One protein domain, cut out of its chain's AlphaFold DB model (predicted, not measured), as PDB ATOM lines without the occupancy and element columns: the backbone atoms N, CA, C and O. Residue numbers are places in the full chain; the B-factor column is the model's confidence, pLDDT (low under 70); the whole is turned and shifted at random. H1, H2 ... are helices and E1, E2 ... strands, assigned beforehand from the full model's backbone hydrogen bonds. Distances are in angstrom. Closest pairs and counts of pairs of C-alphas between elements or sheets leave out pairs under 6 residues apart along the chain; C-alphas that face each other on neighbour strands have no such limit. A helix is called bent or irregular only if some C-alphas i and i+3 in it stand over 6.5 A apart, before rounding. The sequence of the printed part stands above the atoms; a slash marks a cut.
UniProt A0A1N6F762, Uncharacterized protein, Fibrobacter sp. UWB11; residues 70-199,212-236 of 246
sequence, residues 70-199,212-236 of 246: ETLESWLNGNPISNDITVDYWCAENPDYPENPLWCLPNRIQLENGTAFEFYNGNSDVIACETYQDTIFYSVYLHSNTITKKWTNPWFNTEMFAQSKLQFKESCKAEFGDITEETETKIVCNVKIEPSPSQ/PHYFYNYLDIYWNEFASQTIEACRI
ATOM      1  N   GLU A  70     -12.031  38.919   9.382       80.06
ATOM      2  CA  GLU A  70     -12.895  37.985  10.111       80.06
ATOM      3  C   GLU A  70     -13.937  37.352   9.181       80.06
ATOM      4  O   GLU A  70     -14.166  36.144   9.231       80.06
ATOM      5  N   THR A  71     -14.508  38.141   8.266       81.44
ATOM      6  CA  THR A  71     -15.457  37.634   7.269       81.44
ATOM      7  C   THR A  71     -14.789  36.650   6.303       81.44
ATOM      8  O   THR A  71     -15.288  35.540   6.127       81.44
ATOM      9  N   LEU A  72     -13.633  36.995   5.726       83.31
ATOM     10  CA  LEU A  72     -12.893  36.086   4.838       83.31
ATOM     11  C   LEU A  72     -12.461  34.802   5.558       83.31
ATOM     12  O   LEU A  72     -12.559  33.717   4.993       83.31
ATOM     13  N   GLU A  73     -12.003  34.905   6.807       84.62
ATOM     14  CA  GLU A  73     -11.659  33.747   7.634       84.62
ATOM     15  C   GLU A  73     -12.884  32.870   7.919       84.62
ATOM     16  O   GLU A  73     -12.761  31.646   7.955       84.62
ATOM     17  N   SER A  74     -14.073  33.461   8.074       82.81
ATOM     18  CA  SER A  74     -15.309  32.699   8.273       82.81
ATOM     19  C   SER A  74     -15.659  31.824   7.064       82.81
ATOM     20  O   SER A  74     -15.962  30.647   7.260       82.81
ATOM     21  N   TRP A  75     -15.487  32.334   5.836       85.06
ATOM     22  CA  TRP A  75     -15.696  31.560   4.604       85.06
ATOM     23  C   TRP A  75     -14.726  30.370   4.506       85.06
ATOM     24  O   TRP A  75     -15.065  29.282   4.047       85.06
ATOM     25  N   LEU A  76     -13.488  30.543   4.981       85.50
ATOM     26  CA  LEU A  76     -12.457  29.498   4.951       85.50
ATOM     27  C   LEU A  76     -12.649  28.398   6.003       85.50
ATOM     28  O   LEU A  76     -12.093  27.308   5.854       85.50
ATOM     29  N   ASN A  77     -13.408  28.685   7.060       76.12
ATOM     30  CA  ASN A  77     -13.708  27.758   8.151       76.12
ATOM     31  C   ASN A  77     -15.046  27.017   7.955       76.12
ATOM     32  O   ASN A  77     -15.490  26.303   8.858       76.12
ATOM     33  N   GLY A  78     -15.691  27.190   6.796       60.22
ATOM     34  CA  GLY A  78     -16.975  26.578   6.468       60.22
ATOM     35  C   GLY A  78     -16.934  25.048   6.386       60.22
ATOM     36  O   GLY A  78     -15.942  24.441   5.980       60.22
ATOM     37  N   ASN A  79     -18.053  24.419   6.758       59.16
ATOM     38  CA  ASN A  79     -18.364  23.042   6.380       59.16
ATOM     39  C   ASN A  79     -19.177  23.105   5.079       59.16
ATOM     40  O   ASN A  79     -20.386  23.344   5.164       59.16
ATOM     41  N   PRO A  80     -18.574  22.861   3.899       54.66
ATOM     42  CA  PRO A  80     -19.227  23.153   2.624       54.66
ATOM     43  C   PRO A  80     -20.512  22.350   2.392       54.66
ATOM     44  O   PRO A  80     -21.312  22.698   1.528       54.66
ATOM     45  N   ILE A  81     -20.744  21.274   3.161       57.09
ATOM     46  CA  ILE A  81     -21.991  20.501   3.156       57.09
ATOM     47  C   ILE A  81     -22.374  20.116   4.592       57.09
ATOM     48  O   ILE A  81     -22.051  19.026   5.064       57.09
ATOM     49  N   SER A  82     -23.076  21.010   5.292       48.03
ATOM     50  CA  SER A  82     -23.693  20.746   6.604       48.03
ATOM     51  C   SER A  82     -25.223  20.916   6.580       48.03
ATOM     52  O   SER A  82     -25.781  21.429   5.617       48.03
ATOM     53  N   ASN A  83     -25.924  20.458   7.624       37.97
ATOM     54  CA  ASN A  83     -27.368  20.697   7.792       37.97
ATOM     55  C   ASN A  83     -27.680  22.095   8.361       37.97
ATOM     56  O   ASN A  83     -28.857  22.425   8.527       37.97
ATOM     57  N   ASP A  84     -26.661  22.895   8.691       34.69
ATOM     58  CA  ASP A  84     -26.856  24.203   9.301       34.69
ATOM     59  C   ASP A  84     -27.161  25.238   8.215       34.69
ATOM     60  O   ASP A  84     -26.329  25.628   7.398       34.69
ATOM     61  N   ILE A  85     -28.435  25.626   8.183       32.41
ATOM     62  CA  ILE A  85     -29.012  26.565   7.228       32.41
ATOM     63  C   ILE A  85     -28.666  27.993   7.647       32.41
ATOM     64  O   ILE A  85     -29.091  28.441   8.711       32.41
ATOM     65  N   THR A  86     -28.071  28.753   6.729       31.22
ATOM     66  CA  THR A  86     -28.330  30.196   6.638       31.22
ATOM     67  C   THR A  86     -28.472  30.572   5.163       31.22
ATOM     68  O   THR A  86     -27.614  30.214   4.360       31.22
ATOM     69  N   VAL A  87     -29.574  31.230   4.788       30.48
ATOM     70  CA  VAL A  87     -29.855  31.689   3.413       30.48
ATOM     71  C   VAL A  87     -30.424  33.118   3.428       30.48
ATOM     72  O   VAL A  87     -31.144  33.467   4.364       30.48
ATOM     73  N   ASP A  88     -30.155  33.841   2.329       39.25
ATOM     74  CA  ASP A  88     -30.834  35.023   1.745       39.25
ATOM     75  C   ASP A  88     -30.539  36.421   2.341       39.25
ATOM     76  O   ASP A  88     -30.543  36.593   3.552       39.25
ATOM     77  N   TYR A  89     -30.410  37.542   1.605       39.78
ATOM     78  CA  TYR A  89     -30.120  37.926   0.204       39.78
ATOM     79  C   TYR A  89     -30.089  39.487   0.170       39.78
ATOM     80  O   TYR A  89     -30.774  40.122   0.966       39.78
ATOM     81  N   TRP A  90     -29.392  40.064  -0.824       37.66
ATOM     82  CA  TRP A  90     -29.421  41.461  -1.339       37.66
ATOM     83  C   TRP A  90     -28.205  42.349  -1.038       37.66
ATOM     84  O   TRP A  90     -27.966  42.805   0.072       37.66
ATOM     85  N   CYS A  91     -27.491  42.658  -2.123       48.22
ATOM     86  CA  CYS A  91     -26.661  43.846  -2.255       48.22
ATOM     87  C   CYS A  91     -27.540  45.103  -2.249       48.22
ATOM     88  O   CYS A  91     -28.564  45.129  -2.935       48.22
ATOM     89  N   ALA A  92     -27.115  46.145  -1.539       42.19
ATOM     90  CA  ALA A  92     -27.663  47.491  -1.682       42.19
ATOM     91  C   ALA A  92     -26.651  48.380  -2.418       42.19
ATOM     92  O   ALA A  92     -25.441  48.206  -2.263       42.19
ATOM     93  N   GLU A  93     -27.150  49.327  -3.215       43.28
ATOM     94  CA  GLU A  93     -26.319  50.377  -3.809       43.28
ATOM     95  C   GLU A  93     -25.639  51.182  -2.695       43.28
ATOM     96  O   GLU A  93     -26.307  51.613  -1.753       43.28
ATOM     97  N   ASN A  94     -24.320  51.381  -2.785       45.12
ATOM     98  CA  ASN A  94     -23.590  52.237  -1.851       45.12
ATOM     99  C   ASN A  94     -23.695  53.708  -2.303       45.12
ATOM    100  O   ASN A  94     -23.068  54.072  -3.302       45.12
ATOM    101  N   PRO A  95     -24.452  54.569  -1.597       48.16
ATOM    102  CA  PRO A  95     -24.648  55.957  -2.010       48.16
ATOM    103  C   PRO A  95     -23.379  56.819  -1.898       48.16
ATOM    104  O   PRO A  95     -23.325  57.879  -2.519       48.16
ATOM    105  N   ASP A  96     -22.357  56.371  -1.162       45.81
ATOM    106  CA  ASP A  96     -21.111  57.122  -0.958       45.81
ATOM    107  C   ASP A  96     -20.061  56.865  -2.060       45.81
ATOM    108  O   ASP A  96     -19.095  57.619  -2.182       45.81
ATOM    109  N   TYR A  97     -20.257  55.835  -2.897       45.69
ATOM    110  CA  TYR A  97     -19.351  55.458  -3.991       45.69
ATOM    111  C   TYR A  97     -20.128  55.135  -5.285       45.69
ATOM    112  O   TYR A  97     -20.231  53.973  -5.681       45.69
ATOM    113  N   PRO A  98     -20.648  56.153  -6.002       46.03
ATOM    114  CA  PRO A  98     -21.484  55.970  -7.197       46.03
ATOM    115  C   PRO A  98     -20.750  55.337  -8.393       46.03
ATOM    116  O   PRO A  98     -21.383  54.942  -9.369       46.03
ATOM    117  N   GLU A  99     -19.424  55.231  -8.324       45.22
ATOM    118  CA  GLU A  99     -18.586  54.618  -9.360       45.22
ATOM    119  C   GLU A  99     -18.346  53.114  -9.114       45.22
ATOM    120  O   GLU A  99     -17.799  52.438  -9.983       45.22
ATOM    121  N   ASN A 100     -18.763  52.576  -7.955       44.19
ATOM    122  CA  ASN A 100     -18.641  51.154  -7.621       44.19
ATOM    123  C   ASN A 100     -19.810  50.675  -6.718       44.19
ATOM    124  O   ASN A 100     -19.722  50.745  -5.491       44.19
ATOM    125  N   PRO A 101     -20.935  50.215  -7.301       38.16
ATOM    126  CA  PRO A 101     -22.234  50.197  -6.622       38.16
ATOM    127  C   PRO A 101     -22.538  48.966  -5.750       38.16
ATOM    128  O   PRO A 101     -23.649  48.879  -5.242       38.16
ATOM    129  N   LEU A 102     -21.633  48.000  -5.555       43.75
ATOM    130  CA  LEU A 102     -21.976  46.738  -4.873       43.75
ATOM    131  C   LEU A 102     -21.172  46.534  -3.584       43.75
ATOM    132  O   LEU A 102     -20.083  45.965  -3.588       43.75
ATOM    133  N   TRP A 103     -21.744  46.969  -2.461       45.81
ATOM    134  CA  TRP A 103     -21.264  46.663  -1.111       45.81
ATOM    135  C   TRP A 103     -22.215  45.628  -0.498       45.81
ATOM    136  O   TRP A 103     -23.377  45.933  -0.231       45.81
ATOM    137  N   CYS A 104     -21.760  44.380  -0.349       53.56
ATOM    138  CA  CYS A 104     -22.615  43.269   0.094       53.56
ATOM    139  C   CYS A 104     -21.902  42.366   1.103       53.56
ATOM    140  O   CYS A 104     -21.902  41.141   0.966       53.56
ATOM    141  N   LEU A 105     -21.291  42.965   2.129       51.91
ATOM    142  CA  LEU A 105     -20.906  42.200   3.313       51.91
ATOM    143  C   LEU A 105     -22.146  41.476   3.883       51.91
ATOM    144  O   LEU A 105     -23.239  42.047   3.865       51.91
ATOM    145  N   PRO A 106     -22.009  40.227   4.357       61.75
ATOM    146  CA  PRO A 106     -20.760  39.490   4.536       61.75
ATOM    147  C   PRO A 106     -20.391  38.586   3.352       61.75
ATOM    148  O   PRO A 106     -19.481  37.794   3.507       61.75
ATOM    149  N   ASN A 107     -21.071  38.658   2.200       67.94
ATOM    150  CA  ASN A 107     -20.936  37.666   1.119       67.94
ATOM    151  C   ASN A 107     -20.166  38.174  -0.099       67.94
ATOM    152  O   ASN A 107     -19.788  37.372  -0.941       67.94
ATOM    153  N   ARG A 108     -19.959  39.488  -0.234       77.50
ATOM    154  CA  ARG A 108     -19.131  40.108  -1.275       77.50
ATOM    155  C   ARG A 108     -18.176  41.112  -0.652       77.50
ATOM    156  O   ARG A 108     -18.606  42.038   0.034       77.50
ATOM    157  N   ILE A 109     -16.890  40.951  -0.936       77.00
ATOM    158  CA  ILE A 109     -15.803  41.775  -0.418       77.00
ATOM    159  C   ILE A 109     -14.999  42.305  -1.595       77.00
ATOM    160  O   ILE A 109     -14.400  41.539  -2.347       77.00
ATOM    161  N   GLN A 110     -14.959  43.629  -1.740       80.06
ATOM    162  CA  GLN A 110     -14.051  44.277  -2.678       80.06
ATOM    163  C   GLN A 110     -12.619  44.192  -2.135       80.06
ATOM    164  O   GLN A 110     -12.328  44.675  -1.041       80.06
ATOM    165  N   LEU A 111     -11.736  43.596  -2.928       81.62
ATOM    166  CA  LEU A 111     -10.293  43.507  -2.719       81.62
ATOM    167  C   LEU A 111      -9.565  44.289  -3.825       81.62
ATOM    168  O   LEU A 111     -10.190  44.905  -4.693       81.62
ATOM    169  N   GLU A 112      -8.237  44.294  -3.790       81.81
ATOM    170  CA  GLU A 112      -7.379  45.155  -4.608       81.81
ATOM    171  C   GLU A 112      -7.567  44.981  -6.124       81.81
ATOM    172  O   GLU A 112      -7.409  45.944  -6.880       81.81
ATOM    173  N   ASN A 113      -7.871  43.762  -6.577       80.06
ATOM    174  CA  ASN A 113      -7.966  43.388  -7.991       80.06
ATOM    175  C   ASN A 113      -9.334  42.799  -8.390       80.06
ATOM    176  O   ASN A 113      -9.561  42.485  -9.560       80.06
ATOM    177  N   GLY A 114     -10.267  42.661  -7.449       84.38
ATOM    178  CA  GLY A 114     -11.581  42.104  -7.744       84.38
ATOM    179  C   GLY A 114     -12.501  42.024  -6.535       84.38
ATOM    180  O   GLY A 114     -12.153  42.452  -5.438       84.38
ATOM    181  N   THR A 115     -13.690  41.476  -6.747       86.31
ATOM    182  CA  THR A 115     -14.665  41.184  -5.695       86.31
ATOM    183  C   THR A 115     -14.625  39.699  -5.366       86.31
ATOM    184  O   THR A 115     -14.955  38.866  -6.211       86.31
ATOM    185  N   ALA A 116     -14.240  39.366  -4.136       88.31
ATOM    186  CA  ALA A 116     -14.375  38.017  -3.610       88.31
ATOM    187  C   ALA A 116     -15.808  37.794  -3.114       88.31
ATOM    188  O   ALA A 116     -16.405  38.712  -2.549       88.31
ATOM    189  N   PHE A 117     -16.365  36.603  -3.312       85.50
ATOM    190  CA  PHE A 117     -17.682  36.264  -2.787       85.50
ATOM    191  C   PHE A 117     -17.856  34.788  -2.469       85.50
ATOM    192  O   PHE A 117     -17.254  33.935  -3.120       85.50
ATOM    193  N   GLU A 118     -18.724  34.515  -1.502       83.88
ATOM    194  CA  GLU A 118     -19.126  33.177  -1.075       83.88
ATOM    195  C   GLU A 118     -20.629  32.974  -1.328       83.88
ATOM    196  O   GLU A 118     -21.441  33.899  -1.200       83.88
ATOM    197  N   PHE A 119     -21.008  31.761  -1.726       76.44
ATOM    198  CA  PHE A 119     -22.392  31.327  -1.829       76.44
ATOM    199  C   PHE A 119     -22.543  29.877  -1.371       76.44
ATOM    200  O   PHE A 119     -21.966  28.967  -1.965       76.44
ATOM    201  N   TYR A 120     -23.432  29.666  -0.404       73.06
ATOM    202  CA  TYR A 120     -23.770  28.360   0.142       73.06
ATOM    203  C   TYR A 120     -25.285  28.118   0.107       73.06
ATOM    204  O   TYR A 120     -26.081  29.031   0.330       73.06
ATOM    205  N   ASN A 121     -25.707  26.880  -0.174       62.41
ATOM    206  CA  ASN A 121     -27.132  26.515  -0.245       62.41
ATOM    207  C   ASN A 121     -27.467  25.111   0.298       62.41
ATOM    208  O   ASN A 121     -28.449  24.494  -0.124       62.41
ATOM    209  N   GLY A 122     -26.668  24.578   1.225       63.88
ATOM    210  CA  GLY A 122     -26.928  23.282   1.869       63.88
ATOM    211  C   GLY A 122     -26.307  22.083   1.156       63.88
ATOM    212  O   GLY A 122     -25.815  21.165   1.805       63.88
ATOM    213  N   ASN A 123     -26.304  22.081  -0.179       71.00
ATOM    214  CA  ASN A 123     -25.684  21.027  -0.986       71.00
ATOM    215  C   ASN A 123     -24.578  21.535  -1.912       71.00
ATOM    216  O   ASN A 123     -23.971  20.728  -2.611       71.00
ATOM    217  N   SER A 124     -24.315  22.835  -1.932       77.81
ATOM    218  CA  SER A 124     -23.111  23.404  -2.511       77.81
ATOM    219  C   SER A 124     -22.566  24.529  -1.662       77.81
ATOM    220  O   SER A 124     -23.327  25.247  -1.015       77.81
ATOM    221  N   ASP A 125     -21.255  24.681  -1.771       83.81
ATOM    222  CA  ASP A 125     -20.501  25.839  -1.337       83.81
ATOM    223  C   ASP A 125     -19.625  26.308  -2.498       83.81
ATOM    224  O   ASP A 125     -19.065  25.501  -3.254       83.81
ATOM    225  N   VAL A 126     -19.566  27.616  -2.686       86.38
ATOM    226  CA  VAL A 126     -18.883  28.268  -3.791       86.38
ATOM    227  C   VAL A 126     -18.167  29.477  -3.248       86.38
ATOM    228  O   VAL A 126     -18.781  30.350  -2.650       86.38
ATOM    229  N   ILE A 127     -16.894  29.581  -3.586       90.56
ATOM    230  CA  ILE A 127     -16.129  30.796  -3.399       90.56
ATOM    231  C   ILE A 127     -15.571  31.249  -4.732       90.56
ATOM    232  O   ILE A 127     -15.169  30.444  -5.577       90.56
ATOM    233  N   ALA A 128     -15.574  32.552  -4.945       91.31
ATOM    234  CA  ALA A 128     -15.229  33.127  -6.221       91.31
ATOM    235  C   ALA A 128     -14.517  34.461  -6.066       91.31
ATOM    236  O   ALA A 128     -14.668  35.167  -5.075       91.31
ATOM    237  N   CYS A 129     -13.754  34.792  -7.095       91.06
ATOM    238  CA  CYS A 129     -13.125  36.068  -7.321       91.06
ATOM    239  C   CYS A 129     -13.537  36.575  -8.707       91.06
ATOM    240  O   CYS A 129     -13.190  35.986  -9.734       91.06
ATOM    241  N   GLU A 130     -14.288  37.671  -8.729       89.06
ATOM    242  CA  GLU A 130     -14.645  38.421  -9.932       89.06
ATOM    243  C   GLU A 130     -13.662  39.576 -10.121       89.06
ATOM    244  O   GLU A 130     -13.676  40.554  -9.374       89.06
ATOM    245  N   THR A 131     -12.817  39.479 -11.140       84.06
ATOM    246  CA  THR A 131     -11.988  40.595 -11.612       84.06
ATOM    247  C   THR A 131     -12.665  41.267 -12.810       84.06
ATOM    248  O   THR A 131     -13.695  40.808 -13.302       84.06
ATOM    249  N   TYR A 132     -12.078  42.346 -13.331       77.25
ATOM    250  CA  TYR A 132     -12.600  43.005 -14.535       77.25
ATOM    251  C   TYR A 132     -12.589  42.100 -15.784       77.25
ATOM    252  O   TYR A 132     -13.423  42.264 -16.671       77.25
ATOM    253  N   GLN A 133     -11.627  41.177 -15.880       79.38
ATOM    254  CA  GLN A 133     -11.415  40.351 -17.079       79.38
ATOM    255  C   GLN A 133     -11.900  38.917 -16.898       79.38
ATOM    256  O   GLN A 133     -12.392  38.305 -17.842       79.38
ATOM    257  N   ASP A 134     -11.765  38.405 -15.681       85.19
ATOM    258  CA  ASP A 134     -11.849  36.989 -15.386       85.19
ATOM    259  C   ASP A 134     -12.691  36.724 -14.143       85.19
ATOM    260  O   ASP A 134     -12.727  37.520 -13.201       85.19
ATOM    261  N   THR A 135     -13.292  35.537 -14.109       88.00
ATOM    262  CA  THR A 135     -13.903  34.976 -12.907       88.00
ATOM    263  C   THR A 135     -13.197  33.680 -12.546       88.00
ATOM    264  O   THR A 135     -13.164  32.735 -13.339       88.00
ATOM    265  N   ILE A 136     -12.660  33.630 -11.332       92.50
ATOM    266  CA  ILE A 136     -12.053  32.437 -10.745       92.50
ATOM    267  C   ILE A 136     -13.009  31.930  -9.687       92.50
ATOM    268  O   ILE A 136     -13.477  32.716  -8.874       92.50
ATOM    269  N   PHE A 137     -13.326  30.641  -9.682       93.12
ATOM    270  CA  PHE A 137     -14.177  30.096  -8.631       93.12
ATOM    271  C   PHE A 137     -13.870  28.644  -8.325       93.12
ATOM    272  O   PHE A 137     -13.653  27.826  -9.229       93.12
ATOM    273  N   TYR A 138     -13.912  28.338  -7.038       94.38
ATOM    274  CA  TYR A 138     -13.862  27.002  -6.490       94.38
ATOM    275  C   TYR A 138     -15.238  26.647  -5.924       94.38
ATOM    276  O   TYR A 138     -15.861  27.448  -5.236       94.38
ATOM    277  N   SER A 139     -15.742  25.462  -6.253       91.75
ATOM    278  CA  SER A 139     -17.051  25.002  -5.799       91.75
ATOM    279  C   SER A 139     -17.012  23.541  -5.398       91.75
ATOM    280  O   SER A 139     -16.447  22.721  -6.129       91.75
ATOM    281  N   VAL A 140     -17.711  23.215  -4.319       90.94
ATOM    282  CA  VAL A 140     -17.977  21.856  -3.855       90.94
ATOM    283  C   VAL A 140     -19.484  21.650  -3.891       90.94
ATOM    284  O   VAL A 140     -20.231  22.454  -3.352       90.94
ATOM    285  N   TYR A 141     -19.951  20.595  -4.552       87.75
ATOM    286  CA  TYR A 141     -21.378  20.324  -4.725       87.75
ATOM    287  C   TYR A 141     -21.689  18.846  -4.526       87.75
ATOM    288  O   TYR A 141     -21.025  17.986  -5.096       87.75
ATOM    289  N   LEU A 142     -22.736  18.539  -3.768       83.50
ATOM    290  CA  LEU A 142     -23.273  17.199  -3.601       83.50
ATOM    291  C   LEU A 142     -24.460  16.963  -4.530       83.50
ATOM    292  O   LEU A 142     -25.520  17.583  -4.410       83.50
ATOM    293  N   HIS A 143     -24.327  15.939  -5.368       83.31
ATOM    294  CA  HIS A 143     -25.441  15.347  -6.094       83.31
ATOM    295  C   HIS A 143     -25.558  13.852  -5.818       83.31
ATOM    296  O   HIS A 143     -24.673  13.061  -6.157       83.31
ATOM    297  N   SER A 144     -26.703  13.444  -5.267       82.19
ATOM    298  CA  SER A 144     -26.943  12.066  -4.829       82.19
ATOM    299  C   SER A 144     -25.873  11.611  -3.826       82.19
ATOM    300  O   SER A 144     -25.928  12.031  -2.681       82.19
ATOM    301  N   ASN A 145     -24.904  10.792  -4.247       83.50
ATOM    302  CA  ASN A 145     -23.778  10.319  -3.434       83.50
ATOM    303  C   ASN A 145     -22.409  10.752  -3.989       83.50
ATOM    304  O   ASN A 145     -21.400  10.076  -3.788       83.50
ATOM    305  N   THR A 146     -22.393  11.812  -4.794       89.81
ATOM    306  CA  THR A 146     -21.191  12.289  -5.480       89.81
ATOM    307  C   THR A 146     -20.923  13.709  -5.058       89.81
ATOM    308  O   THR A 146     -21.783  14.568  -5.238       89.81
ATOM    309  N   ILE A 147     -19.727  13.937  -4.544       92.56
ATOM    310  CA  ILE A 147     -19.166  15.263  -4.383       92.56
ATOM    311  C   ILE A 147     -18.474  15.630  -5.682       92.56
ATOM    312  O   ILE A 147     -17.581  14.917  -6.130       92.56
ATOM    313  N   THR A 148     -18.874  16.741  -6.275       95.06
ATOM    314  CA  THR A 148     -18.200  17.367  -7.401       95.06
ATOM    315  C   THR A 148     -17.453  18.583  -6.889       95.06
ATOM    316  O   THR A 148     -18.065  19.569  -6.484       95.06
ATOM    317  N   LYS A 149     -16.125  18.517  -6.940       95.94
ATOM    318  CA  LYS A 149     -15.244  19.665  -6.747       95.94
ATOM    319  C   LYS A 149     -14.893  20.220  -8.108       95.94
ATOM    320  O   LYS A 149     -14.447  19.480  -8.984       95.94
ATOM    321  N   LYS A 150     -15.071  21.514  -8.302       96.69
ATOM    322  CA  LYS A 150     -14.760  22.184  -9.561       96.69
ATOM    323  C   LYS A 150     -13.971  23.439  -9.266       96.69
ATOM    324  O   LYS A 150     -14.422  24.274  -8.491       96.69
ATOM    325  N   TRP A 151     -12.843  23.587  -9.946       96.44
ATOM    326  CA  TRP A 151     -12.071  24.816  -9.937       96.44
ATOM    327  C   TRP A 151     -11.954  25.356 -11.355       96.44
ATOM    328  O   TRP A 151     -11.431  24.690 -12.250       96.44
ATOM    329  N   THR A 152     -12.500  26.549 -11.571       95.25
ATOM    330  CA  THR A 152     -12.341  27.301 -12.816       95.25
ATOM    331  C   THR A 152     -11.383  28.444 -12.547       95.25
ATOM    332  O   THR A 152     -11.653  29.280 -11.689       95.25
ATOM    333  N   ASN A 153     -10.257  28.449 -13.248       92.06
ATOM    334  CA  ASN A 153      -9.209  29.442 -13.106       92.06
ATOM    335  C   ASN A 153      -8.525  29.642 -14.472       92.06
ATOM    336  O   ASN A 153      -7.831  28.737 -14.945       92.06
ATOM    337  N   PRO A 154      -8.709  30.801 -15.133       88.44
ATOM    338  CA  PRO A 154      -8.094  31.075 -16.428       88.44
ATOM    339  C   PRO A 154      -6.567  31.191 -16.363       88.44
ATOM    340  O   PRO A 154      -5.914  31.155 -17.401       88.44
ATOM    341  N   TRP A 155      -5.986  31.280 -15.167       86.38
ATOM    342  CA  TRP A 155      -4.557  31.480 -14.960       86.38
ATOM    343  C   TRP A 155      -3.804  30.186 -14.633       86.38
ATOM    344  O   TRP A 155      -2.632  30.245 -14.273       86.38
ATOM    345  N   PHE A 156      -4.413  29.004 -14.781       85.88
ATOM    346  CA  PHE A 156      -3.738  27.715 -14.546       85.88
ATOM    347  C   PHE A 156      -2.483  27.475 -15.404       85.88
ATOM    348  O   PHE A 156      -1.683  26.602 -15.080       85.88
ATOM    349  N   ASN A 157      -2.317  28.209 -16.505       81.94
ATOM    350  CA  ASN A 157      -1.119  28.172 -17.345       81.94
ATOM    351  C   ASN A 157       0.004  29.113 -16.861       81.94
ATOM    352  O   ASN A 157       1.096  29.082 -17.421       81.94
ATOM    353  N   THR A 158      -0.248  29.938 -15.843       81.69
ATOM    354  CA  THR A 158       0.757  30.801 -15.212       81.69
ATOM    355  C   THR A 158       1.540  30.027 -14.152       81.69
ATOM    356  O   THR A 158       1.015  29.094 -13.542       81.69
ATOM    357  N   GLU A 159       2.782  30.438 -13.885       76.94
ATOM    358  CA  GLU A 159       3.622  29.825 -12.843       76.94
ATOM    359  C   GLU A 159       2.930  29.824 -11.468       76.94
ATOM    360  O   GLU A 159       3.020  28.848 -10.728       76.94
ATOM    361  N   MET A 160       2.149  30.871 -11.182       71.25
ATOM    362  CA  MET A 160       1.430  31.049  -9.920       71.25
ATOM    363  C   MET A 160       0.391  29.955  -9.640       71.25
ATOM    364  O   MET A 160       0.241  29.553  -8.491       71.25
ATOM    365  N   PHE A 161      -0.313  29.457 -10.663       81.88
ATOM    366  CA  PHE A 161      -1.429  28.510 -10.489       81.88
ATOM    367  C   PHE A 161      -1.203  27.135 -11.124       81.88
ATOM    368  O   PHE A 161      -2.003  26.219 -10.908       81.88
ATOM    369  N   ALA A 162      -0.112  26.950 -11.872       84.44
ATOM    370  CA  ALA A 162       0.252  25.648 -12.420       84.44
ATOM    371  C   ALA A 162       0.471  24.611 -11.304       84.44
ATOM    372  O   ALA A 162      -0.048  23.494 -11.383       84.44
ATOM    373  N   GLN A 163       1.172  24.997 -10.232       88.19
ATOM    374  CA  GLN A 163       1.383  24.128  -9.072       88.19
ATOM    375  C   GLN A 163       0.067  23.821  -8.349       88.19
ATOM    376  O   GLN A 163      -0.183  22.676  -7.974       88.19
ATOM    377  N   SER A 164      -0.816  24.807  -8.228       90.06
ATOM    378  CA  SER A 164      -2.120  24.637  -7.594       90.06
ATOM    379  C   SER A 164      -3.022  23.656  -8.334       90.06
ATOM    380  O   SER A 164      -3.728  22.854  -7.722       90.06
ATOM    381  N   LYS A 165      -2.976  23.665  -9.670       92.69
ATOM    382  CA  LYS A 165      -3.695  22.679 -10.480       92.69
ATOM    383  C   LYS A 165      -3.174  21.259 -10.242       92.69
ATOM    384  O   LYS A 165      -3.966  20.319 -10.243       92.69
ATOM    385  N   LEU A 166      -1.868  21.088 -10.024       93.06
ATOM    386  CA  LEU A 166      -1.298  19.792  -9.640       93.06
ATOM    387  C   LEU A 166      -1.764  19.373  -8.241       93.06
ATOM    388  O   LEU A 166      -2.225  18.244  -8.087       93.06
ATOM    389  N   GLN A 167      -1.753  20.286  -7.267       93.81
ATOM    390  CA  GLN A 167      -2.262  20.030  -5.913       93.81
ATOM    391  C   GLN A 167      -3.740  19.617  -5.919       93.81
ATOM    392  O   GLN A 167      -4.117  18.676  -5.227       93.81
ATOM    393  N   PHE A 168      -4.568  20.228  -6.772       96.19
ATOM    394  CA  PHE A 168      -5.961  19.812  -6.966       96.19
ATOM    395  C   PHE A 168      -6.082  18.360  -7.459       96.19
ATOM    396  O   PHE A 168      -6.970  17.609  -7.054       96.19
ATOM    397  N   LYS A 169      -5.191  17.929  -8.357       96.69
ATOM    398  CA  LYS A 169      -5.183  16.542  -8.857       96.69
ATOM    399  C   LYS A 169      -4.768  15.568  -7.764       96.69
ATOM    400  O   LYS A 169      -5.326  14.475  -7.665       96.69
ATOM    401  N   GLU A 170      -3.790  15.959  -6.958       96.69
ATOM    402  CA  GLU A 170      -3.303  15.167  -5.834       96.69
ATOM    403  C   GLU A 170      -4.355  15.042  -4.730       96.69
ATOM    404  O   GLU A 170      -4.587  13.928  -4.259       96.69
ATOM    405  N   SER A 171      -5.055  16.131  -4.389       95.69
ATOM    406  CA  SER A 171      -6.148  16.123  -3.412       95.69
ATOM    407  C   SER A 171      -7.314  15.249  -3.874       95.69
ATOM    408  O   SER A 171      -7.778  14.390  -3.126       95.69
ATOM    409  N   CYS A 172      -7.704  15.357  -5.150       97.00
ATOM    410  CA  CYS A 172      -8.724  14.493  -5.740       97.00
ATOM    411  C   CYS A 172      -8.374  13.008  -5.579       97.00
ATOM    412  O   CYS A 172      -9.194  12.203  -5.136       97.00
ATOM    413  N   LYS A 173      -7.125  12.642  -5.888       96.69
ATOM    414  CA  LYS A 173      -6.645  11.263  -5.761       96.69
ATOM    415  C   LYS A 173      -6.580  10.800  -4.303       96.69
ATOM    416  O   LYS A 173      -6.857   9.631  -4.039       96.69
ATOM    417  N   ALA A 174      -6.203  11.679  -3.375       95.69
ATOM    418  CA  ALA A 174      -6.138  11.372  -1.946       95.69
ATOM    419  C   ALA A 174      -7.512  10.995  -1.368       95.69
ATOM    420  O   ALA A 174      -7.595  10.170  -0.462       95.69
ATOM    421  N   GLU A 175      -8.585  11.529  -1.948       93.62
ATOM    422  CA  GLU A 175      -9.970  11.204  -1.599       93.62
ATOM    423  C   GLU A 175     -10.574  10.079  -2.447       93.62
ATOM    424  O   GLU A 175     -11.786   9.870  -2.427       93.62
ATOM    425  N   PHE A 176      -9.748   9.337  -3.191       95.06
ATOM    426  CA  PHE A 176     -10.196   8.287  -4.114       95.06
ATOM    427  C   PHE A 176     -11.178   8.801  -5.183       95.06
ATOM    428  O   PHE A 176     -12.040   8.057  -5.652       95.06
ATOM    429  N   GLY A 177     -11.059  10.078  -5.550       96.19
ATOM    430  CA  GLY A 177     -11.847  10.710  -6.595       96.19
ATOM    431  C   GLY A 177     -11.261  10.534  -7.993       96.19
ATOM    432  O   GLY A 177     -10.086  10.208  -8.177       96.19
ATOM    433  N   ASP A 178     -12.100  10.821  -8.986       97.94
ATOM    434  CA  ASP A 178     -11.764  10.780 -10.405       97.94
ATOM    435  C   ASP A 178     -11.796  12.186 -11.013       97.94
ATOM    436  O   ASP A 178     -12.778  12.920 -10.865       97.94
ATOM    437  N   ILE A 179     -10.753  12.548 -11.768       98.31
ATOM    438  CA  ILE A 179     -10.773  13.758 -12.598       98.31
ATOM    439  C   ILE A 179     -11.660  13.497 -13.815       98.31
ATOM    440  O   ILE A 179     -11.298  12.734 -14.711       98.31
ATOM    441  N   THR A 180     -12.830  14.133 -13.853       97.62
ATOM    442  CA  THR A 180     -13.808  13.956 -14.938       97.62
ATOM    443  C   THR A 180     -13.708  15.013 -16.024       97.62
ATOM    444  O   THR A 180     -14.241  14.826 -17.115       97.62
ATOM    445  N   GLU A 181     -13.043  16.130 -15.737       97.69
ATOM    446  CA  GLU A 181     -12.783  17.181 -16.712       97.69
ATOM    447  C   GLU A 181     -11.472  17.898 -16.379       97.69
ATOM    448  O   GLU A 181     -11.240  18.285 -15.234       97.69
ATOM    449  N   GLU A 182     -10.628  18.102 -17.390       96.25
ATOM    450  CA  GLU A 182      -9.405  18.895 -17.298       96.25
ATOM    451  C   GLU A 182      -9.229  19.669 -18.609       96.25
ATOM    452  O   GLU A 182      -9.049  19.086 -19.678       96.25
ATOM    453  N   THR A 183      -9.303  20.993 -18.528       93.81
ATOM    454  CA  THR A 183      -9.025  21.916 -19.632       93.81
ATOM    455  C   THR A 183      -7.931  22.893 -19.215       93.81
ATOM    456  O   THR A 183      -7.407  22.815 -18.102       93.81
ATOM    457  N   GLU A 184      -7.567  23.832 -20.085       90.75
ATOM    458  CA  GLU A 184      -6.612  24.893 -19.748       90.75
ATOM    459  C   GLU A 184      -7.094  25.775 -18.592       90.75
ATOM    460  O   GLU A 184      -6.270  26.222 -17.810       90.75
ATOM    461  N   THR A 185      -8.406  25.955 -18.429       92.50
ATOM    462  CA  THR A 185      -8.990  26.913 -17.474       92.50
ATOM    463  C   THR A 185      -9.879  26.271 -16.413       92.50
ATOM    464  O   THR A 185     -10.497  26.966 -15.609       92.50
ATOM    465  N   LYS A 186     -10.004  24.942 -16.408       95.62
ATOM    466  CA  LYS A 186     -10.931  24.239 -15.523       95.62
ATOM    467  C   LYS A 186     -10.428  22.852 -15.162       95.62
ATOM    468  O   LYS A 186      -9.865  22.146 -15.997       95.62
ATOM    469  N   ILE A 187     -10.701  22.443 -13.930       97.62
ATOM    470  CA  ILE A 187     -10.504  21.079 -13.461       97.62
ATOM    471  C   ILE A 187     -11.670  20.645 -12.569       97.62
ATOM    472  O   ILE A 187     -12.186  21.435 -11.775       97.62
ATOM    473  N   VAL A 188     -12.130  19.406 -12.748       98.19
ATOM    474  CA  VAL A 188     -13.276  18.839 -12.025       98.19
ATOM    475  C   VAL A 188     -12.915  17.465 -11.476       98.19
ATOM    476  O   VAL A 188     -12.499  16.588 -12.233       98.19
ATOM    477  N   CYS A 189     -13.121  17.284 -10.176       98.12
ATOM    478  CA  CYS A 189     -12.975  16.027  -9.455       98.12
ATOM    479  C   CYS A 189     -14.338  15.544  -8.960       98.12
ATOM    480  O   CYS A 189     -15.092  16.322  -8.376       98.12
ATOM    481  N   ASN A 190     -14.626  14.256  -9.132       97.75
ATOM    482  CA  ASN A 190     -15.776  13.604  -8.520       97.75
ATOM    483  C   ASN A 190     -15.323  12.591  -7.469       97.75
ATOM    484  O   ASN A 190     -14.602  11.652  -7.790       97.75
ATOM    485  N   VAL A 191     -15.808  12.743  -6.240       94.25
ATOM    486  CA  VAL A 191     -15.575  11.821  -5.123       94.25
ATOM    487  C   VAL A 191     -16.888  11.125  -4.786       94.25
ATOM    488  O   VAL A 191     -17.926  11.767  -4.607       94.25
ATOM    489  N   LYS A 192     -16.871   9.794  -4.714       91.06
ATOM    490  CA  LYS A 192     -18.020   9.018  -4.240       91.06
ATOM    491  C   LYS A 192     -17.972   8.915  -2.726       91.06
ATOM    492  O   LYS A 192     -16.975   8.469  -2.174       91.06
ATOM    493  N   ILE A 193     -19.071   9.283  -2.082       84.44
ATOM    494  CA  ILE A 193     -19.205   9.204  -0.629       84.44
ATOM    495  C   ILE A 193     -20.258   8.174  -0.244       84.44
ATOM    496  O   ILE A 193     -21.261   7.971  -0.940       84.44
ATOM    497  N   GLU A 194     -20.018   7.511   0.878       79.44
ATOM    498  CA  GLU A 194     -20.999   6.620   1.475       79.44
ATOM    499  C   GLU A 194     -22.029   7.434   2.267       79.44
ATOM    500  O   GLU A 194     -21.697   8.471   2.848       79.44
ATOM    501  N   PRO A 195     -23.299   7.003   2.283       68.75
ATOM    502  CA  PRO A 195     -24.304   7.652   3.104       68.75
ATOM    503  C   PRO A 195     -23.967   7.481   4.586       68.75
ATOM    504  O   PRO A 195     -23.654   6.380   5.043       68.75
ATOM    505  N   SER A 196     -24.098   8.560   5.350       63.00
ATOM    506  CA  SER A 196     -24.026   8.486   6.802       63.00
ATOM    507  C   SER A 196     -25.282   7.779   7.323       63.00
ATOM    508  O   SER A 196     -26.397   8.105   6.884       63.00
ATOM    509  N   PRO A 197     -25.153   6.800   8.237       55.94
ATOM    510  CA  PRO A 197     -26.315   6.243   8.912       55.94
ATOM    511  C   PRO A 197     -27.051   7.376   9.637       55.94
ATOM    512  O   PRO A 197     -26.423   8.176  10.331       55.94
ATOM    513  N   SER A 198     -28.375   7.472   9.463       55.78
ATOM    514  CA  SER A 198     -29.162   8.494  10.157       55.78
ATOM    515  C   SER A 198     -28.961   8.343  11.665       55.78
ATOM    516  O   SER A 198     -29.253   7.285  12.228       55.78
ATOM    517  N   GLN A 199     -28.458   9.387  12.318       49.81
ATOM    518  CA  GLN A 199     -28.603   9.509  13.763       49.81
ATOM    519  C   GLN A 199     -30.080   9.865  14.015       49.81
ATOM    520  O   GLN A 199     -30.583  10.788  13.384       49.81
ATOM    521  N   PRO A 212     -35.385   4.839   3.587       45.69
ATOM    522  CA  PRO A 212     -34.243   5.297   4.366       45.69
ATOM    523  C   PRO A 212     -33.869   6.703   3.887       45.69
ATOM    524  O   PRO A 212     -33.519   6.897   2.721       45.69
ATOM    525  N   HIS A 213     -34.030   7.693   4.765       47.62
ATOM    526  CA  HIS A 213     -33.477   9.022   4.558       47.62
ATOM    527  C   HIS A 213     -31.978   8.889   4.813       47.62
ATOM    528  O   HIS A 213     -31.523   8.927   5.950       47.62
ATOM    529  N   TYR A 214     -31.224   8.610   3.755       52.84
ATOM    530  CA  TYR A 214     -29.773   8.675   3.810       52.84
ATOM    531  C   TYR A 214     -29.362  10.143   3.872       52.84
ATOM    532  O   TYR A 214     -29.800  10.938   3.037       52.84
ATOM    533  N   PHE A 215     -28.530  10.486   4.850       63.06
ATOM    534  CA  PHE A 215     -27.909  11.801   4.944       63.06
ATOM    535  C   PHE A 215     -26.469  11.685   4.470       63.06
ATOM    536  O   PHE A 215     -25.778  10.716   4.779       63.06
ATOM    537  N   TYR A 216     -26.010  12.671   3.718       65.12
ATOM    538  CA  TYR A 216     -24.622  12.770   3.301       65.12
ATOM    539  C   TYR A 216     -24.037  13.985   4.006       65.12
ATOM    540  O   TYR A 216     -24.565  15.083   3.865       65.12
ATOM    541  N   ASN A 217     -22.989  13.767   4.794       67.94
ATOM    542  CA  ASN A 217     -22.205  14.836   5.394       67.94
ATOM    543  C   ASN A 217     -20.816  14.772   4.765       67.94
ATOM    544  O   ASN A 217     -20.257  13.680   4.630       67.94
ATOM    545  N   TYR A 218     -20.301  15.914   4.332       75.31
ATOM    546  CA  TYR A 218     -19.025  15.977   3.649       75.31
ATOM    547  C   TYR A 218     -18.257  17.228   4.056       75.31
ATOM    548  O   TYR A 218     -18.707  18.354   3.853       75.31
ATOM    549  N   LEU A 219     -17.071  16.987   4.609       80.62
ATOM    550  CA  LEU A 219     -16.082  18.002   4.924       80.62
ATOM    551  C   LEU A 219     -14.971  17.908   3.888       80.62
ATOM    552  O   LEU A 219     -14.241  16.916   3.839       80.62
ATOM    553  N   ASP A 220     -14.831  18.955   3.088       84.25
ATOM    554  CA  ASP A 220     -13.685  19.091   2.208       84.25
ATOM    555  C   ASP A 220     -12.465  19.556   3.016       84.25
ATOM    556  O   ASP A 220     -12.315  20.739   3.317       84.25
ATOM    557  N   ILE A 221     -11.568  18.627   3.344       85.31
ATOM    558  CA  ILE A 221     -10.329  18.931   4.079       85.31
ATOM    559  C   ILE A 221      -9.373  19.858   3.307       85.31
ATOM    560  O   ILE A 221      -8.448  20.402   3.905       85.31
ATOM    561  N   TYR A 222      -9.595  20.045   2.002       89.75
ATOM    562  CA  TYR A 222      -8.825  20.935   1.135       89.75
ATOM    563  C   TYR A 222      -9.578  22.230   0.796       89.75
ATOM    564  O   TYR A 222      -9.085  23.026  -0.006       89.75
ATOM    565  N   TRP A 223     -10.751  22.467   1.405       90.19
ATOM    566  CA  TRP A 223     -11.550  23.673   1.173       90.19
ATOM    567  C   TRP A 223     -10.717  24.930   1.375       90.19
ATOM    568  O   TRP A 223     -10.553  25.712   0.446       90.19
ATOM    569  N   ASN A 224     -10.126  25.069   2.563       89.62
ATOM    570  CA  ASN A 224      -9.335  26.236   2.929       89.62
ATOM    571  C   ASN A 224      -8.213  26.505   1.913       89.62
ATOM    572  O   ASN A 224      -8.018  27.648   1.510       89.62
ATOM    573  N   GLU A 225      -7.531  25.460   1.438       90.50
ATOM    574  CA  GLU A 225      -6.432  25.585   0.482       90.50
ATOM    575  C   GLU A 225      -6.896  26.206  -0.844       90.50
ATOM    576  O   GLU A 225      -6.345  27.221  -1.275       90.50
ATOM    577  N   PHE A 226      -7.922  25.641  -1.486       92.12
ATOM    578  CA  PHE A 226      -8.373  26.118  -2.801       92.12
ATOM    579  C   PHE A 226      -9.252  27.371  -2.714       92.12
ATOM    580  O   PHE A 226      -9.216  28.223  -3.609       92.12
ATOM    581  N   ALA A 227      -9.996  27.530  -1.619       91.00
ATOM    582  CA  ALA A 227     -10.775  28.726  -1.337       91.00
ATOM    583  C   ALA A 227      -9.870  29.939  -1.090       91.00
ATOM    584  O   ALA A 227     -10.064  30.984  -1.713       91.00
ATOM    585  N   SER A 228      -8.815  29.782  -0.282       90.88
ATOM    586  CA  SER A 228      -7.833  30.847  -0.037       90.88
ATOM    587  C   SER A 228      -7.152  31.282  -1.324       90.88
ATOM    588  O   SER A 228      -7.031  32.473  -1.587       90.88
ATOM    589  N   GLN A 229      -6.759  30.329  -2.168       90.88
ATOM    590  CA  GLN A 229      -6.143  30.628  -3.461       90.88
ATOM    591  C   GLN A 229      -7.103  31.342  -4.424       90.88
ATOM    592  O   GLN A 229      -6.678  32.178  -5.222       90.88
ATOM    593  N   THR A 230      -8.402  31.052  -4.328       92.12
ATOM    594  CA  THR A 230      -9.439  31.769  -5.076       92.12
ATOM    595  C   THR A 230      -9.617  33.202  -4.564       92.12
ATOM    596  O   THR A 230      -9.699  34.115  -5.378       92.12
ATOM    597  N   ILE A 231      -9.607  33.435  -3.245       90.19
ATOM    598  CA  ILE A 231      -9.625  34.796  -2.669       90.19
ATOM    599  C   ILE A 231      -8.361  35.569  -3.063       90.19
ATOM    600  O   ILE A 231      -8.433  36.744  -3.417       90.19
ATOM    601  N   GLU A 232      -7.196  34.924  -3.011       88.25
ATOM    602  CA  GLU A 232      -5.907  35.572  -3.254       88.25
ATOM    603  C   GLU A 232      -5.785  36.099  -4.691       88.25
ATOM    604  O   GLU A 232      -5.192  37.152  -4.928       88.25
ATOM    605  N   ALA A 233      -6.451  35.455  -5.651       86.56
ATOM    606  CA  ALA A 233      -6.579  35.972  -7.010       86.56
ATOM    607  C   ALA A 233      -7.224  37.371  -7.089       86.56
ATOM    608  O   ALA A 233      -6.957  38.128  -8.024       86.56
ATOM    609  N   CYS A 234      -8.046  37.734  -6.102       86.94
ATOM    610  CA  CYS A 234      -8.659  39.056  -5.993       86.94
ATOM    611  C   CYS A 234      -7.761  40.079  -5.289       86.94
ATOM    612  O   CYS A 234      -8.075  41.267  -5.321       86.94
ATOM    613  N   ARG A 235      -6.641  39.649  -4.696       82.12
ATOM    614  CA  ARG A 235      -5.629  40.524  -4.085       82.12
ATOM    615  C   ARG A 235      -4.446  40.784  -5.011       82.12
ATOM    616  O   ARG A 235      -3.868  41.869  -5.014       82.12
ATOM    617  N   ILE A 236      -4.095  39.797  -5.831       71.62
ATOM    618  CA  ILE A 236      -2.954  39.866  -6.744       71.62
ATOM    619  C   ILE A 236      -3.406  40.404  -8.106       71.62
ATOM    620  O   ILE A 236      -4.366  39.910  -8.690       71.62
TER     621      ILE A 236
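This is residues 70 to 199 and 212 to 236 of the 246 residues of an uncharacterized protein of Fibrobacter sp. UWB11 (UniProt A0A1N6F762). A single twisted sheet of seven strands stands as a wall, with three helices over one face and the other face bare of named helices. H3 covers E3 and E4 in the middle of the sheet, H2 runs over E7 and E6 at one end, and H1 sits over E2 towards the other end, while the long loop of residues 77 to 107 reaches out past the E1 edge. The printed part has 155 residues, with three named helices and seven named strands in the order H1 E1 E2 E3 E4 E5 H2 E6 E7 H3; the sheet's order is E1 E2 E3 E4 E5 E7 E6, antiparallel throughout. The class is mixed, helices and strands, although under half of the residues are in named elements. The whole is compact, with a radius of gyration of the C-alphas of 16.5 A and spans of 53 by 39 by 22 A.

The sheet begins with a meander, each strand the antiparallel neighbour of the one before: E1, residues 108 to 110, E2, residues 115 to 120, E3, residues 124 to 130, E4, residues 135 to 143, and E5, residues 146 to 152. Within hydrogen-bond range are N 109 and O 116 between E1 and E2, 2.8 A, N 117 and O 128 between E2 and E3, 2.8 A, N 127 and O 138 between E3 and E4, 2.9 A, and N 139 and O 150 between E4 and E5, 2.9 A. Beside E5 comes E7, residues 186 to 192, with N 149 and O 189 at 2.8 A. E6, residues 178 to 182, forms a hairpin with E7, with N 178 and O 190 at 2.9 A. E1 and E6 are the edge strands. H3, residues 223 to 232, is on the sheet at a height of 8.5 A, over E3 and only just over E4, with 3 of its 10 C-alphas there. It runs along the strands, at 9 degrees to E3 on the local plane; its closest C-alphas to E3 are those of Ile 231 and Cys 129, 6.0 A. H1, residues 70 to 76, touches H3 at a steep tilt of 53 degrees, opposite ways, the closest C-alphas being those of Leu 76 and Asn 224, 4.9 A. H1 is on the same face, at a height of 9.8 A, over E2 and slantwise to the strands. H2, residues 159 to 174, is on this face too, at a height of 10.1 A, over E7 and E6 and along the strands. E5, H2 and E6 make a split strand-helix-strand unit, two strands running the same way with E7 between them, and its crossover is right-handed. H2 and H3 are close but not clearly touching, with the C-alphas of Phe 168 and Phe 226 at 7.9 A; H1 and H2 are apart. Every O i to N i+4 pair is within hydrogen-bond range in H1 and H3, and 10 of 12 are in H2.

E4 is 23.8 A from first to last C-alpha, E7 20.2 A, E5 18.9 A, E3 18.8 A and E2 16.8 A. H2 is 23.5 A long and H3 13.9 A. H2 is irregular, but only just: C-alphas 160 and 163 are 7.0 A apart. H1 begins at C-alpha 70 (-12.895, 37.985, 10.111), E4 begins at C-alpha 135 (-13.903, 34.976, -12.907), and H3 ends at C-alpha 232 (-5.907, 35.572, -3.254).

The two C-alphas farthest apart are those of Asp 96 and Pro 212, 53.7 A. Residues 200 to 211 are not printed, and C-alphas 199 and 212 are 11.7 A apart across the cut, which falls between E7 and H3. The link from H1 to E1, 31 residues, is long. The mean pLDDT of the printed part is 77.4; residues 78 to 107, 121 to 122, 195 to 199 and 212 to 217 are under 70.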